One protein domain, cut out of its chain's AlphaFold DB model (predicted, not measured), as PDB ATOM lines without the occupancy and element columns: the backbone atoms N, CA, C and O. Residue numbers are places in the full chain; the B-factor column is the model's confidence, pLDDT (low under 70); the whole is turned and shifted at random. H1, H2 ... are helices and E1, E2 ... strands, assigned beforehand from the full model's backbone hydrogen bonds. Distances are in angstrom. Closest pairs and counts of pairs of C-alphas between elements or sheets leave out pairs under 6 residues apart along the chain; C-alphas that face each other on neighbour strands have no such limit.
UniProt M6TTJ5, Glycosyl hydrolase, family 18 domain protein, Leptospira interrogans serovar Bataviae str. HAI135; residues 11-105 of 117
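AT A GLANCE: This is residues 11 to 105 of the 117 residues of the protein "Glycosyl hydrolase, family 18 domain protein" of Leptospira interrogans serovar Bataviae str. HAI135 (UniProt M6TTJ5). A small twisted sheet of four short strands has the long helix H3 grazing it, while H1 lies beyond one end of the strands and the short H2 near the other. The 95 printed residues hold three named helices and four named strands, in the order E1 E2 H1 E3 H2 H3 E4. The mixed sheet runs E2 E1 E3 E4, and the class is mixed, helices and strands. The whole is compact, with a radius of gyration of the C-alphas of 14.2 A, yet elongated, spanning 43 by 22 by 21 A.

IN THESE COORDINATES: E1, residues 15 to 18, begins at C-alpha 15 (-43.097, 45.634, 42.999). E2 is residues 28 to 30. H1, residues 34 to 47, is 20.5 A long. E3 is residues 56 to 60 and H2 residues 67 to 70. H3, residues 77 to 94, is 25.7 A long. E4, residues 100 to 104, ends at C-alpha 104 (-48.709, 45.350, 30.056).

HOW THE PARTS SIT: E1 and E2 form an antiparallel hairpin, with N 17 and O 29 2.9 A apart. E1 is parallel to E3, with N 16 and O 56 2.8 A apart. E3 is parallel to E4, with N 57 and O 100 2.8 A apart. E3, H2, H3 and E4 make a strand-helix-strand unit, two parallel neighbour strands with helices between, its crossover right-handed. H3 only grazes the sheet with residues 83 to 90; the closest C-alphas of E2 and H3, Leu 28 and Asn 86, are 6.9 A apart. H2 only grazes it too, with residues 67 to 70. H1 is not on the sheet; its residues 37 to 41 only just touch residue 94 of H3, with 3 pairs of C-alphas within 8 A, the closest His 38 and Tyr 94 at 5.9 A. In H1 and H3 every O i to N i+4 pair is within hydrogen-bond range; H2 is too short for one.

THE WHOLE: The C-alphas farthest apart, of Leu 47 and Gly 75, are 44.2 A apart. The printed part has no cut, and no link is long. Mean pLDDT of the printed part is 91.1; residues 22 to 23 are under 70.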
ATOM      1  N   ILE A  11     -49.883  36.955  48.623       97.25
ATOM      2  CA  ILE A  11     -49.757  38.417  48.650       97.25
ATOM      3  C   ILE A  11     -48.594  38.909  47.784       97.25
ATOM      4  O   ILE A  11     -47.563  38.244  47.675       97.25
ATOM      5  N   HIS A  12     -48.741  40.137  47.271       97.19
ATOM      6  CA  HIS A  12     -47.796  40.780  46.351       97.19
ATOM      7  C   HIS A  12     -47.256  42.110  46.902       97.19
ATOM      8  O   HIS A  12     -47.552  43.184  46.382       97.19
ATOM      9  N   PRO A  13     -46.500  42.093  48.015       96.06
ATOM     10  CA  PRO A  13     -46.101  43.323  48.697       96.06
ATOM     11  C   PRO A  13     -44.946  44.069  48.010       96.06
ATOM     12  O   PRO A  13     -44.692  45.226  48.341       96.06
ATOM     13  N   PHE A  14     -44.229  43.417  47.089       97.81
ATOM     14  CA  PHE A  14     -43.061  43.984  46.423       97.81
ATOM     15  C   PHE A  14     -43.326  44.143  44.935       97.81
ATOM     16  O   PHE A  14     -43.720  43.190  44.266       97.81
ATOM     17  N   ILE A  15     -43.041  45.337  44.426       96.19
ATOM     18  CA  ILE A  15     -43.097  45.634  42.999       96.19
ATOM     19  C   ILE A  15     -41.679  45.929  42.516       96.19
ATOM     20  O   ILE A  15     -40.946  46.730  43.113       96.19
ATOM     21  N   TYR A  16     -41.307  45.268  41.428       95.69
ATOM     22  CA  TYR A  16     -40.089  45.509  40.673       95.69
ATOM     23  C   TYR A  16     -40.438  46.172  39.350       95.69
ATOM     24  O   TYR A  16     -41.406  45.801  38.695       95.69
ATOM     25  N   GLY A  17     -39.617  47.129  38.939       91.81
ATOM     26  CA  GLY A  17     -39.574  47.600  37.564       91.81
ATOM     27  C   GLY A  17     -38.297  47.131  36.873       91.81
ATOM     28  O   GLY A  17     -37.430  46.500  37.475       91.81
ATOM     29  N   MET A  18     -38.161  47.481  35.599       88.38
ATOM     30  CA  MET A  18     -36.950  47.206  34.807       88.38
ATOM     31  C   MET A  18     -36.088  48.468  34.665       88.38
ATOM     32  O   MET A  18     -36.601  49.585  34.630       88.38
ATOM     33  N   LYS A  19     -34.774  48.343  34.568       86.12
ATOM     34  CA  LYS A  19     -33.913  49.485  34.241       86.12
ATOM     35  C   LYS A  19     -33.723  49.602  32.736       86.12
ATOM     36  O   LYS A  19     -33.877  48.640  31.994       86.12
ATOM     37  N   GLY A  20     -33.304  50.797  32.331       73.62
ATOM     38  CA  GLY A  20     -33.058  51.137  30.939       73.62
ATOM     39  C   GLY A  20     -34.364  51.487  30.243       73.62
ATOM     40  O   GLY A  20     -35.312  50.706  30.259       73.62
ATOM     41  N   ARG A  21     -34.395  52.705  29.691       71.31
ATOM     42  CA  ARG A  21     -35.484  53.154  28.830       71.31
ATOM     43  C   ARG A  21     -35.312  52.524  27.450       71.31
ATOM     44  O   ARG A  21     -35.517  51.336  27.265       71.31
ATOM     45  N   GLU A  22     -34.760  53.304  26.534       67.62
ATOM     46  CA  GLU A  22     -34.420  52.891  25.169       67.62
ATOM     47  C   GLU A  22     -33.250  51.880  25.119       67.62
ATOM     48  O   GLU A  22     -32.925  51.345  24.065       67.62
ATOM     49  N   THR A  23     -32.584  51.618  26.253       69.56
ATOM     50  CA  THR A  23     -31.406  50.741  26.365       69.56
ATOM     51  C   THR A  23     -31.512  49.809  27.572       69.56
ATOM     52  O   THR A  23     -30.732  49.876  28.525       69.56
ATOM     53  N   ASN A  24     -32.518  48.936  27.566       75.19
ATOM     54  CA  ASN A  24     -32.646  47.907  28.592       75.19
ATOM     55  C   ASN A  24     -31.456  46.930  28.569       75.19
ATOM     56  O   ASN A  24     -30.911  46.588  27.518       75.19
ATOM     57  N   ASN A  25     -31.039  46.507  29.759       84.06
ATOM     58  CA  ASN A  25     -29.880  45.656  29.996       84.06
ATOM     59  C   ASN A  25     -30.196  44.424  30.873       84.06
ATOM     60  O   ASN A  25     -29.269  43.834  31.428       84.06
ATOM     61  N   GLY A  26     -31.472  44.083  31.057       87.38
ATOM     62  CA  GLY A  26     -31.974  42.995  31.897       87.38
ATOM     63  C   GLY A  26     -31.997  43.287  33.401       87.38
ATOM     64  O   GLY A  26     -32.270  42.383  34.185       87.38
ATOM     65  N   ASP A  27     -31.679  44.505  33.850       91.00
ATOM     66  CA  ASP A  27     -31.669  44.815  35.283       91.00
ATOM     67  C   ASP A  27     -33.058  45.150  35.825       91.00
ATOM     68  O   ASP A  27     -33.872  45.810  35.178       91.00
ATOM     69  N   LEU A  28     -33.282  44.771  37.081       92.81
ATOM     70  CA  LEU A  28     -34.451  45.157  37.857       92.81
ATOM     71  C   LEU A  28     -34.140  46.369  38.743       92.81
ATOM     72  O   LEU A  28     -32.994  46.614  39.136       92.81
ATOM     73  N   TYR A  29     -35.173  47.125  39.096       93.25
ATOM     74  CA  TYR A  29     -35.137  48.056  40.220       93.25
ATOM     75  C   TYR A  29     -36.331  47.815  41.139       93.25
ATOM     76  O   TYR A  29     -37.384  47.360  40.703       93.25
ATOM     77  N   SER A  30     -36.174  48.163  42.410       95.31
ATOM     78  CA  SER A  30     -37.259  48.187  43.387       95.31
ATOM     79  C   SER A  30     -37.194  49.494  44.164       95.31
ATOM     80  O   SER A  30     -36.113  50.054  44.347       95.31
ATOM     81  N   SER A  31     -38.347  49.977  44.620       94.00
ATOM     82  CA  SER A  31     -38.418  51.069  45.596       94.00
ATOM     83  C   SER A  31     -38.036  50.622  47.010       94.00
ATOM     84  O   SER A  31     -37.791  51.469  47.864       94.00
ATOM     85  N   TRP A  32     -37.969  49.310  47.258       96.88
ATOM     86  CA  TRP A  32     -37.601  48.733  48.545       96.88
ATOM     87  C   TRP A  32     -36.099  48.456  48.611       96.88
ATOM     88  O   TRP A  32     -35.527  47.819  47.721       96.88
ATOM     89  N   GLY A  33     -35.466  48.884  49.702       97.50
ATOM     90  CA  GLY A  33     -34.098  48.503  50.035       97.50
ATOM     91  C   GLY A  33     -33.989  47.031  50.446       97.50
ATOM     92  O   GLY A  33     -34.964  46.415  50.874       97.50
ATOM     93  N   SER A  34     -32.782  46.468  50.358       97.19
ATOM     94  CA  SER A  34     -32.527  45.055  50.676       97.19
ATOM     95  C   SER A  34     -32.962  44.679  52.103       97.19
ATOM     96  O   SER A  34     -33.740  43.742  52.279       97.19
ATOM     97  N   SER A  35     -32.576  45.466  53.117       98.06
ATOM     98  CA  SER A  35     -32.986  45.216  54.509       98.06
ATOM     99  C   SER A  35     -34.504  45.271  54.692       98.06
ATOM    100  O   SER A  35     -35.078  44.391  55.326       98.06
ATOM    101  N   GLN A  36     -35.173  46.237  54.052       98.38
ATOM    102  CA  GLN A  36     -36.630  46.387  54.138       98.38
ATOM    103  C   GLN A  36     -37.364  45.171  53.558       98.38
ATOM    104  O   GLN A  36     -38.397  44.765  54.088       98.38
ATOM    105  N   LYS A  37     -36.834  44.561  52.488       98.44
ATOM    106  CA  LYS A  37     -37.400  43.334  51.913       98.44
ATOM    107  C   LYS A  37     -37.298  42.164  52.891       98.44
ATOM    108  O   LYS A  37     -38.305  41.501  53.131       98.44
ATOM    109  N   HIS A  38     -36.125  41.940  53.489       98.44
ATOM    110  CA  HIS A  38     -35.940  40.876  54.484       98.44
ATOM    111  C   HIS A  38     -36.849  41.059  55.700       98.44
ATOM    112  O   HIS A  38     -37.528  40.114  56.107       98.44
ATOM    113  N   GLU A  39     -36.898  42.271  56.250       98.44
ATOM    114  CA  GLU A  39     -37.741  42.601  57.400       98.44
ATOM    115  C   GLU A  39     -39.216  42.350  57.090       98.44
ATOM    116  O   GLU A  39     -39.906  41.672  57.855       98.44
ATOM    117  N   ARG A  40     -39.688  42.814  55.929       98.38
ATOM    118  CA  ARG A  40     -41.086  42.651  55.538       98.38
ATOM    119  C   ARG A  40     -41.451  41.190  55.276       98.38
ATOM    120  O   ARG A  40     -42.522  40.758  55.695       98.38
ATOM    121  N   VAL A  41     -40.577  40.405  54.642       98.44
ATOM    122  CA  VAL A  41     -40.785  38.952  54.483       98.44
ATOM    123  C   VAL A  41     -40.881  38.262  55.845       98.44
ATOM    124  O   VAL A  41     -41.804  37.476  56.070       98.44
ATOM    125  N   ALA A  42     -39.963  38.569  56.765       98.31
ATOM    126  CA  ALA A  42     -39.949  37.976  58.098       98.31
ATOM    127  C   ALA A  42     -41.213  38.335  58.896       98.31
ATOM    128  O   ALA A  42     -41.811  37.466  59.534       98.31
ATOM    129  N   GLU A  43     -41.656  39.592  58.823       98.44
ATOM    130  CA  GLU A  43     -42.893  40.064  59.449       98.44
ATOM    131  C   GLU A  43     -44.118  39.304  58.921       98.44
ATOM    132  O   GLU A  43     -44.896  38.757  59.705       98.44
ATOM    133  N   LEU A  44     -44.266  39.207  57.598       98.38
ATOM    134  CA  LEU A  44     -45.400  38.532  56.959       98.38
ATOM    135  C   LEU A  44     -45.448  37.040  57.307       98.38
ATOM    136  O   LEU A  44     -46.514  36.518  57.641       98.38
ATOM    137  N   ARG A  45     -44.292  36.367  57.315       97.81
ATOM    138  CA  ARG A  45     -44.192  34.956  57.723       97.81
ATOM    139  C   ARG A  45     -44.461  34.748  59.209       97.81
ATOM    140  O   ARG A  45     -45.026  33.724  59.579       97.81
ATOM    141  N   LYS A  46     -44.110  35.710  60.068       98.38
ATOM    142  CA  LYS A  46     -44.459  35.668  61.495       98.38
ATOM    143  C   LYS A  46     -45.972  35.768  61.709       98.38
ATOM    144  O   LYS A  46     -46.494  35.103  62.600       98.38
ATOM    145  N   LEU A  47     -46.666  36.579  60.908       98.00
ATOM    146  CA  LEU A  47     -48.125  36.720  60.969       98.00
ATOM    147  C   LEU A  47     -48.850  35.483  60.428       98.00
ATOM    148  O   LEU A  47     -49.841  35.047  61.008       98.00
ATOM    149  N   ASN A  48     -48.360  34.911  59.329       97.81
ATOM    150  CA  ASN A  48     -48.901  33.688  58.752       97.81
ATOM    151  C   ASN A  48     -47.774  32.847  58.129       97.81
ATOM    152  O   ASN A  48     -47.364  33.128  57.002       97.81
ATOM    153  N   PRO A  49     -47.321  31.770  58.796       96.50
ATOM    154  CA  PRO A  49     -46.251  30.914  58.279       96.50
ATOM    155  C   PRO A  49     -46.568  30.229  56.943       96.50
ATOM    156  O   PRO A  49     -45.657  29.762  56.266       96.50
ATOM    157  N   ASN A  50     -47.847  30.164  56.557       96.56
ATOM    158  CA  ASN A  50     -48.308  29.528  55.323       96.56
ATOM    159  C   ASN A  50     -48.578  30.528  54.187       96.56
ATOM    160  O   ASN A  50     -49.075  30.118  53.136       96.56
ATOM    161  N   VAL A  51     -48.317  31.828  54.387       97.81
ATOM    162  CA  VAL A  51     -48.501  32.833  53.332       97.81
ATOM    163  C   VAL A  51     -47.466  32.643  52.223       97.81
ATOM    164  O   VAL A  51     -46.287  32.422  52.492       97.81
ATOM    165  N   LYS A  52     -47.915  32.737  50.973       98.31
ATOM    166  CA  LYS A  52     -47.075  32.791  49.781       98.31
ATOM    167  C   LYS A  52     -46.790  34.242  49.442       98.31
ATOM    168  O   LYS A  52     -47.713  35.041  49.292       98.31
ATOM    169  N   ILE A  53     -45.511  34.588  49.389       98.56
ATOM    170  CA  ILE A  53     -45.067  35.949  49.091       98.56
ATOM    171  C   ILE A  53     -44.540  35.955  47.664       98.56
ATOM    172  O   ILE A  53     -43.500  35.353  47.390       98.56
ATOM    173  N   ILE A  54     -45.259  36.632  46.774       98.25
ATOM    174  CA  ILE A  54     -44.974  36.662  45.342       98.25
ATOM    175  C   ILE A  54     -44.735  38.118  44.930       98.25
ATOM    176  O   ILE A  54     -45.683  38.892  44.872       98.25
ATOM    177  N   PRO A  55     -43.490  38.564  44.697       97.94
ATOM    178  CA  PRO A  55     -43.262  39.872  44.096       97.94
ATOM    179  C   PRO A  55     -43.854  39.948  42.683       97.94
ATOM    180  O   PRO A  55     -43.850  38.959  41.952       97.94
ATOM    181  N   THR A  56     -44.260  41.147  42.273       97.56
ATOM    182  CA  THR A  56     -44.680  41.433  40.897       97.56
ATOM    183  C   THR A  56     -43.584  42.203  40.168       97.56
ATOM    184  O   THR A  56     -43.082  43.212  40.672       97.56
ATOM    185  N   ILE A  57     -43.213  41.768  38.965       94.44
ATOM    186  CA  ILE A  57     -42.429  42.588  38.034       94.44
ATOM    187  C   ILE A  57     -43.414  43.297  37.121       94.44
ATOM    188  O   ILE A  57     -43.994  42.679  36.231       94.44
ATOM    189  N   PHE A  58     -43.562  44.596  37.333       91.00
ATOM    190  CA  PHE A  58     -44.491  45.428  36.595       91.00
ATOM    191  C   PHE A  58     -43.779  46.218  35.498       91.00
ATOM    192  O   PHE A  58     -42.730  46.845  35.717       91.00
ATOM    193  N   ARG A  59     -44.382  46.249  34.310       86.88
ATOM    194  CA  ARG A  59     -43.985  47.185  33.258       86.88
ATOM    195  C   ARG A  59     -45.155  47.516  32.349       86.88
ATOM    196  O   ARG A  59     -45.655  46.642  31.659       86.88
ATOM    197  N   TRP A  60     -45.447  48.810  32.231       86.62
ATOM    198  CA  TRP A  60     -46.280  49.342  31.159       86.62
ATOM    199  C   TRP A  60     -45.426  49.746  29.949       86.62
ATOM    200  O   TRP A  60     -44.512  50.572  30.063       86.62
ATOM    201  N   GLU A  61     -45.719  49.176  28.787       84.75
ATOM    202  CA  GLU A  61     -45.091  49.527  27.520       84.75
ATOM    203  C   GLU A  61     -45.425  50.959  27.107       84.75
ATOM    204  O   GLU A  61     -46.572  51.404  27.162       84.75
ATOM    205  N   ASN A  62     -44.433  51.680  26.595       81.62
ATOM    206  CA  ASN A  62     -44.655  53.001  26.027       81.62
ATOM    207  C   ASN A  62     -43.923  53.158  24.684       81.62
ATOM    208  O   ASN A  62     -43.420  52.201  24.093       81.62
ATOM    209  N   LYS A  63     -43.939  54.370  24.121       79.75
ATOM    210  CA  LYS A  63     -43.298  54.649  22.825       79.75
ATOM    211  C   LYS A  63     -41.763  54.610  22.865       79.75
ATOM    212  O   LYS A  63     -41.166  54.538  21.801       79.75
ATOM    213  N   TYR A  64     -41.158  54.660  24.050       78.06
ATOM    214  CA  TYR A  64     -39.707  54.670  24.265       78.06
ATOM    215  C   TYR A  64     -39.174  53.359  24.858       78.06
ATOM    216  O   TYR A  64     -37.975  53.121  24.838       78.06
ATOM    217  N   GLU A  65     -40.052  52.528  25.418       77.38
ATOM    218  CA  GLU A  65     -39.694  51.285  26.101       77.38
ATOM    219  C   GLU A  65     -40.628  50.167  25.650       77.38
ATOM    220  O   GLU A  65     -41.802  50.132  26.047       77.38
ATOM    221  N   LYS A  66     -40.108  49.247  24.832       80.31
ATOM    222  CA  LYS A  66     -40.833  48.048  24.411       80.31
ATOM    223  C   LYS A  66     -40.520  46.876  25.326       80.31
ATOM    224  O   LYS A  66     -39.363  46.543  25.559       80.31
ATOM    225  N   ILE A  67     -41.559  46.187  25.793       82.50
ATOM    226  CA  ILE A  67     -41.400  44.990  26.634       82.50
ATOM    227  C   ILE A  67     -40.562  43.938  25.905       82.50
ATOM    228  O   ILE A  67     -39.682  43.330  26.506       82.50
ATOM    229  N   SER A  68     -40.772  43.780  24.595       80.56
ATOM    230  CA  SER A  68     -40.020  42.844  23.759       80.56
ATOM    231  C   SER A  68     -38.507  43.070  23.791       80.56
ATOM    232  O   SER A  68     -37.743  42.108  23.791       80.56
ATOM    233  N   GLU A  69     -38.060  44.323  23.837       75.75
ATOM    234  CA  GLU A  69     -36.635  44.666  23.925       75.75
ATOM    235  C   GLU A  69     -36.090  44.345  25.321       75.75
ATOM    236  O   GLU A  69     -34.974  43.845  25.461       75.75
ATOM    237  N   ASN A  70     -36.924  44.546  26.341       72.25
ATOM    238  CA  ASN A  70     -36.572  44.396  27.746       72.25
ATOM    239  C   ASN A  70     -36.451  42.943  28.209       72.25
ATOM    240  O   ASN A  70     -35.660  42.646  29.100       72.25
ATOM    241  N   ILE A  71     -37.225  42.037  27.614       79.56
ATOM    242  CA  ILE A  71     -37.202  40.606  27.957       79.56
ATOM    243  C   ILE A  71     -36.387  39.777  26.957       79.56
ATOM    244  O   ILE A  71     -36.430  38.547  26.983       79.56
ATOM    245  N   GLY A  72     -35.659  40.444  26.058       79.50
ATOM    246  CA  GLY A  72     -34.761  39.795  25.111       79.50
ATOM    247  C   GLY A  72     -35.459  39.028  23.979       79.50
ATOM    248  O   GLY A  72     -34.966  37.986  23.537       79.50
ATOM    249  N   MET A  73     -36.607  39.514  23.492       78.12
ATOM    250  CA  MET A  73     -37.210  39.004  22.250       78.12
ATOM    251  C   MET A  73     -36.320  39.336  21.033       78.12
ATOM    252  O   MET A  73     -35.362  40.101  21.125       78.12
ATOM    253  N   ASN A  74     -36.620  38.743  19.871       77.62
ATOM    254  CA  ASN A  74     -35.880  38.948  18.613       77.62
ATOM    255  C   ASN A  74     -34.385  38.567  18.666       77.62
ATOM    256  O   ASN A  74     -33.565  39.144  17.959       77.62
ATOM    257  N   GLY A  75     -34.023  37.575  19.487       81.88
ATOM    258  CA  GLY A  75     -32.665  37.016  19.533       81.88
ATOM    259  C   GLY A  75     -31.719  37.678  20.538       81.88
ATOM    260  O   GLY A  75     -30.554  37.292  20.607       81.88
ATOM    261  N   ARG A  76     -32.205  38.616  21.363       85.19
ATOM    262  CA  ARG A  76     -31.449  39.232  22.469       85.19
ATOM    263  C   ARG A  76     -31.389  38.328  23.707       85.19
ATOM    264  O   ARG A  76     -31.816  38.695  24.801       85.19
ATOM    265  N   ASN A  77     -30.854  37.120  23.517       90.25
ATOM    266  CA  ASN A  77     -30.685  36.123  24.579       90.25
ATOM    267  C   ASN A  77     -29.824  36.656  25.734       90.25
ATOM    268  O   ASN A  77     -30.103  36.348  26.882       90.25
ATOM    269  N   ASP A  78     -28.846  37.514  25.436       90.25
ATOM    270  CA  ASP A  78     -28.005  38.194  26.425       90.25
ATOM    271  C   ASP A  78     -28.829  38.987  27.453       90.25
ATOM    272  O   ASP A  78     -28.572  38.902  28.655       90.25
ATOM    273  N   ILE A  79     -29.858  39.710  26.997       88.88
ATOM    274  CA  ILE A  79     -30.771  40.453  27.877       88.88
ATOM    275  C   ILE A  79     -31.691  39.491  28.621       88.88
ATOM    276  O   ILE A  79     -31.850  39.623  29.834       88.88
ATOM    277  N   ARG A  80     -32.292  38.521  27.917       90.38
ATOM    278  CA  ARG A  80     -33.233  37.573  28.531       90.38
ATOM    279  C   ARG A  80     -32.571  36.785  29.656       90.38
ATOM    280  O   ARG A  80     -33.131  36.685  30.743       90.38
ATOM    281  N   ASP A  81     -31.393  36.235  29.401       93.88
ATOM    282  CA  ASP A  81     -30.701  35.359  30.341       93.88
ATOM    283  C   ASP A  81     -30.235  36.159  31.569       93.88
ATOM    284  O   ASP A  81     -30.367  35.690  32.703       93.88
ATOM    285  N   LYS A  82     -29.798  37.412  31.375       93.19
ATOM    286  CA  LYS A  82     -29.497  38.325  32.483       93.19
ATOM    287  C   LYS A  82     -30.747  38.705  33.282       93.19
ATOM    288  O   LYS A  82     -30.708  38.660  34.509       93.19
ATOM    289  N   HIS A  83     -31.857  39.019  32.613       92.19
ATOM    290  CA  HIS A  83     -33.137  39.318  33.264       92.19
ATOM    291  C   HIS A  83     -33.616  38.148  34.123       92.19
ATOM    292  O   HIS A  83     -33.890  38.330  35.305       92.19
ATOM    293  N   LEU A  84     -33.616  36.929  33.579       93.75
ATOM    294  CA  LEU A  84     -33.966  35.718  34.328       93.75
ATOM    295  C   LEU A  84     -33.022  35.476  35.512       93.75
ATOM    296  O   LEU A  84     -33.490  35.151  36.599       93.75
ATOM    297  N   SER A  85     -31.715  35.683  35.330       96.56
ATOM    298  CA  SER A  85     -30.733  35.544  36.414       96.56
ATOM    299  C   SER A  85     -31.002  36.529  37.555       96.56
ATOM    300  O   SER A  85     -30.949  36.150  38.722       96.56
ATOM    301  N   ASN A  86     -31.355  37.774  37.228       96.06
ATOM    302  CA  ASN A  86     -31.715  38.791  38.213       96.06
ATOM    303  C   ASN A  86     -33.029  38.456  38.938       96.06
ATOM    304  O   ASN A  86     -33.123  38.665  40.145       96.06
ATOM    305  N   VAL A  87     -34.027  37.909  38.234       96.25
ATOM    306  CA  VAL A  87     -35.274  37.433  38.860       96.25
ATOM    307  C   VAL A  87     -34.978  36.315  39.854       96.25
ATOM    308  O   VAL A  87     -35.371  36.424  41.011       96.25
ATOM    309  N   LEU A  88     -34.254  35.275  39.432       97.88
ATOM    310  CA  LEU A  88     -33.896  34.149  40.301       97.88
ATOM    311  C   LEU A  88     -33.093  34.611  41.523       97.88
ATOM    312  O   LEU A  88     -33.401  34.204  42.638       97.88
ATOM    313  N   TYR A  89     -32.145  35.534  41.334       98.12
ATOM    314  CA  TYR A  89     -31.396  36.131  42.437       98.12
ATOM    315  C   TYR A  89     -32.308  36.796  43.476       98.12
ATOM    316  O   TYR A  89     -32.126  36.570  44.670       98.12
ATOM    317  N   GLU A  90     -33.292  37.599  43.062       97.88
ATOM    318  CA  GLU A  90     -34.232  38.231  43.999       97.88
ATOM    319  C   GLU A  90     -35.128  37.192  44.699       97.88
ATOM    320  O   GLU A  90     -35.350  37.306  45.907       97.88
ATOM    321  N   LEU A  91     -35.604  36.164  43.982       98.25
ATOM    322  CA  LEU A  91     -36.386  35.072  44.578       98.25
ATOM    323  C   LEU A  91     -35.597  34.355  45.680       98.25
ATOM    324  O   LEU A  91     -36.082  34.244  46.809       98.25
ATOM    325  N   ASP A  92     -34.370  33.938  45.369       98.38
ATOM    326  CA  ASP A  92     -33.519  33.171  46.278       98.38
ATOM    327  C   ASP A  92     -33.024  34.024  47.451       98.38
ATOM    328  O   ASP A  92     -33.037  33.577  48.598       98.38
ATOM    329  N   THR A  93     -32.628  35.274  47.189       98.38
ATOM    330  CA  THR A  93     -32.061  36.168  48.211       98.38
ATOM    331  C   THR A  93     -33.082  36.490  49.293       98.38
ATOM    332  O   THR A  93     -32.761  36.430  50.479       98.38
ATOM    333  N   TYR A  94     -34.315  36.827  48.912       98.25
ATOM    334  CA  TYR A  94     -35.338  37.259  49.870       98.25
ATOM    335  C   TYR A  94     -36.290  36.131  50.284       98.25
ATOM    336  O   TYR A  94     -37.136  36.340  51.155       98.25
ATOM    337  N   GLY A  95     -36.130  34.932  49.714       97.50
ATOM    338  CA  GLY A  95     -36.919  33.750  50.048       97.50
ATOM    339  C   GLY A  95     -38.371  33.845  49.588       97.50
ATOM    340  O   GLY A  95     -39.255  33.372  50.305       97.50
ATOM    341  N   TYR A  96     -38.625  34.484  48.447       98.44
ATOM    342  CA  TYR A  96     -39.957  34.569  47.846       98.44
ATOM    343  C   TYR A  96     -40.442  33.196  47.355       98.44
ATOM    344  O   TYR A  96     -39.649  32.305  47.066       98.44
ATOM    345  N   ASP A  97     -41.759  33.015  47.272       98.12
ATOM    346  CA  ASP A  97     -42.379  31.720  46.955       98.12
ATOM    347  C   ASP A  97     -42.697  31.538  45.459       98.12
ATOM    348  O   ASP A  97     -43.111  30.459  45.035       98.12
ATOM    349  N   GLY A  98     -42.530  32.589  44.660       96.81
ATOM    350  CA  GLY A  98     -42.846  32.607  43.238       96.81
ATOM    351  C   GLY A  98     -42.632  33.992  42.642       96.81
ATOM    352  O   GLY A  98     -42.117  34.883  43.310       96.81
ATOM    353  N   ILE A  99     -43.045  34.175  41.391       96.62
ATOM    354  CA  ILE A  99     -42.971  35.453  40.679       96.62
ATOM    355  C   ILE A  99     -44.289  35.715  39.961       96.62
ATOM    356  O   ILE A  99     -44.858  34.807  39.356       96.62
ATOM    357  N   ASP A 100     -44.733  36.962  40.003       96.19
ATOM    358  CA  ASP A 100     -45.815  37.470  39.178       96.19
ATOM    359  C   ASP A 100     -45.229  38.387  38.094       96.19
ATOM    360  O   ASP A 100     -44.396  39.257  38.367       96.19
ATOM    361  N   ILE A 101     -45.599  38.137  36.840       92.62
ATOM    362  CA  ILE A 101     -45.082  38.856  35.673       92.62
ATOM    363  C   ILE A 101     -46.237  39.642  35.069       92.62
ATOM    364  O   ILE A 101     -47.073  39.076  34.366       92.62
ATOM    365  N   ASP A 102     -46.227  40.951  35.304       91.38
ATOM    366  CA  ASP A 102     -47.280  41.865  34.875       91.38
ATOM    367  C   ASP A 102     -46.736  42.853  33.836       91.38
ATOM    368  O   ASP A 102     -46.384  44.010  34.095       91.38
ATOM    369  N   TYR A 103     -46.520  42.311  32.640       88.56
ATOM    370  CA  TYR A 103     -46.015  43.034  31.478       88.56
ATOM    371  C   TYR A 103     -47.200  43.483  30.622       88.56
ATOM    372  O   TYR A 103     -47.801  42.680  29.910       88.56
ATOM    373  N   GLU A 104     -47.512  44.773  30.663       84.00
ATOM    374  CA  GLU A 104     -48.709  45.350  30.056       84.00
ATOM    375  C   GLU A 104     -48.370  46.200  28.829       84.00
ATOM    376  O   GLU A 104     -47.658  47.202  28.924       84.00
ATOM    377  N   GLY A 105     -48.875  45.836  27.648       77.31
ATOM    378  CA  GLY A 105     -48.562  46.582  26.429       77.31
ATOM    379  C   GLY A 105     -48.929  45.903  25.114       77.31
ATOM    380  O   GLY A 105     -49.100  44.687  25.033       77.31
TER     381      GLY A 105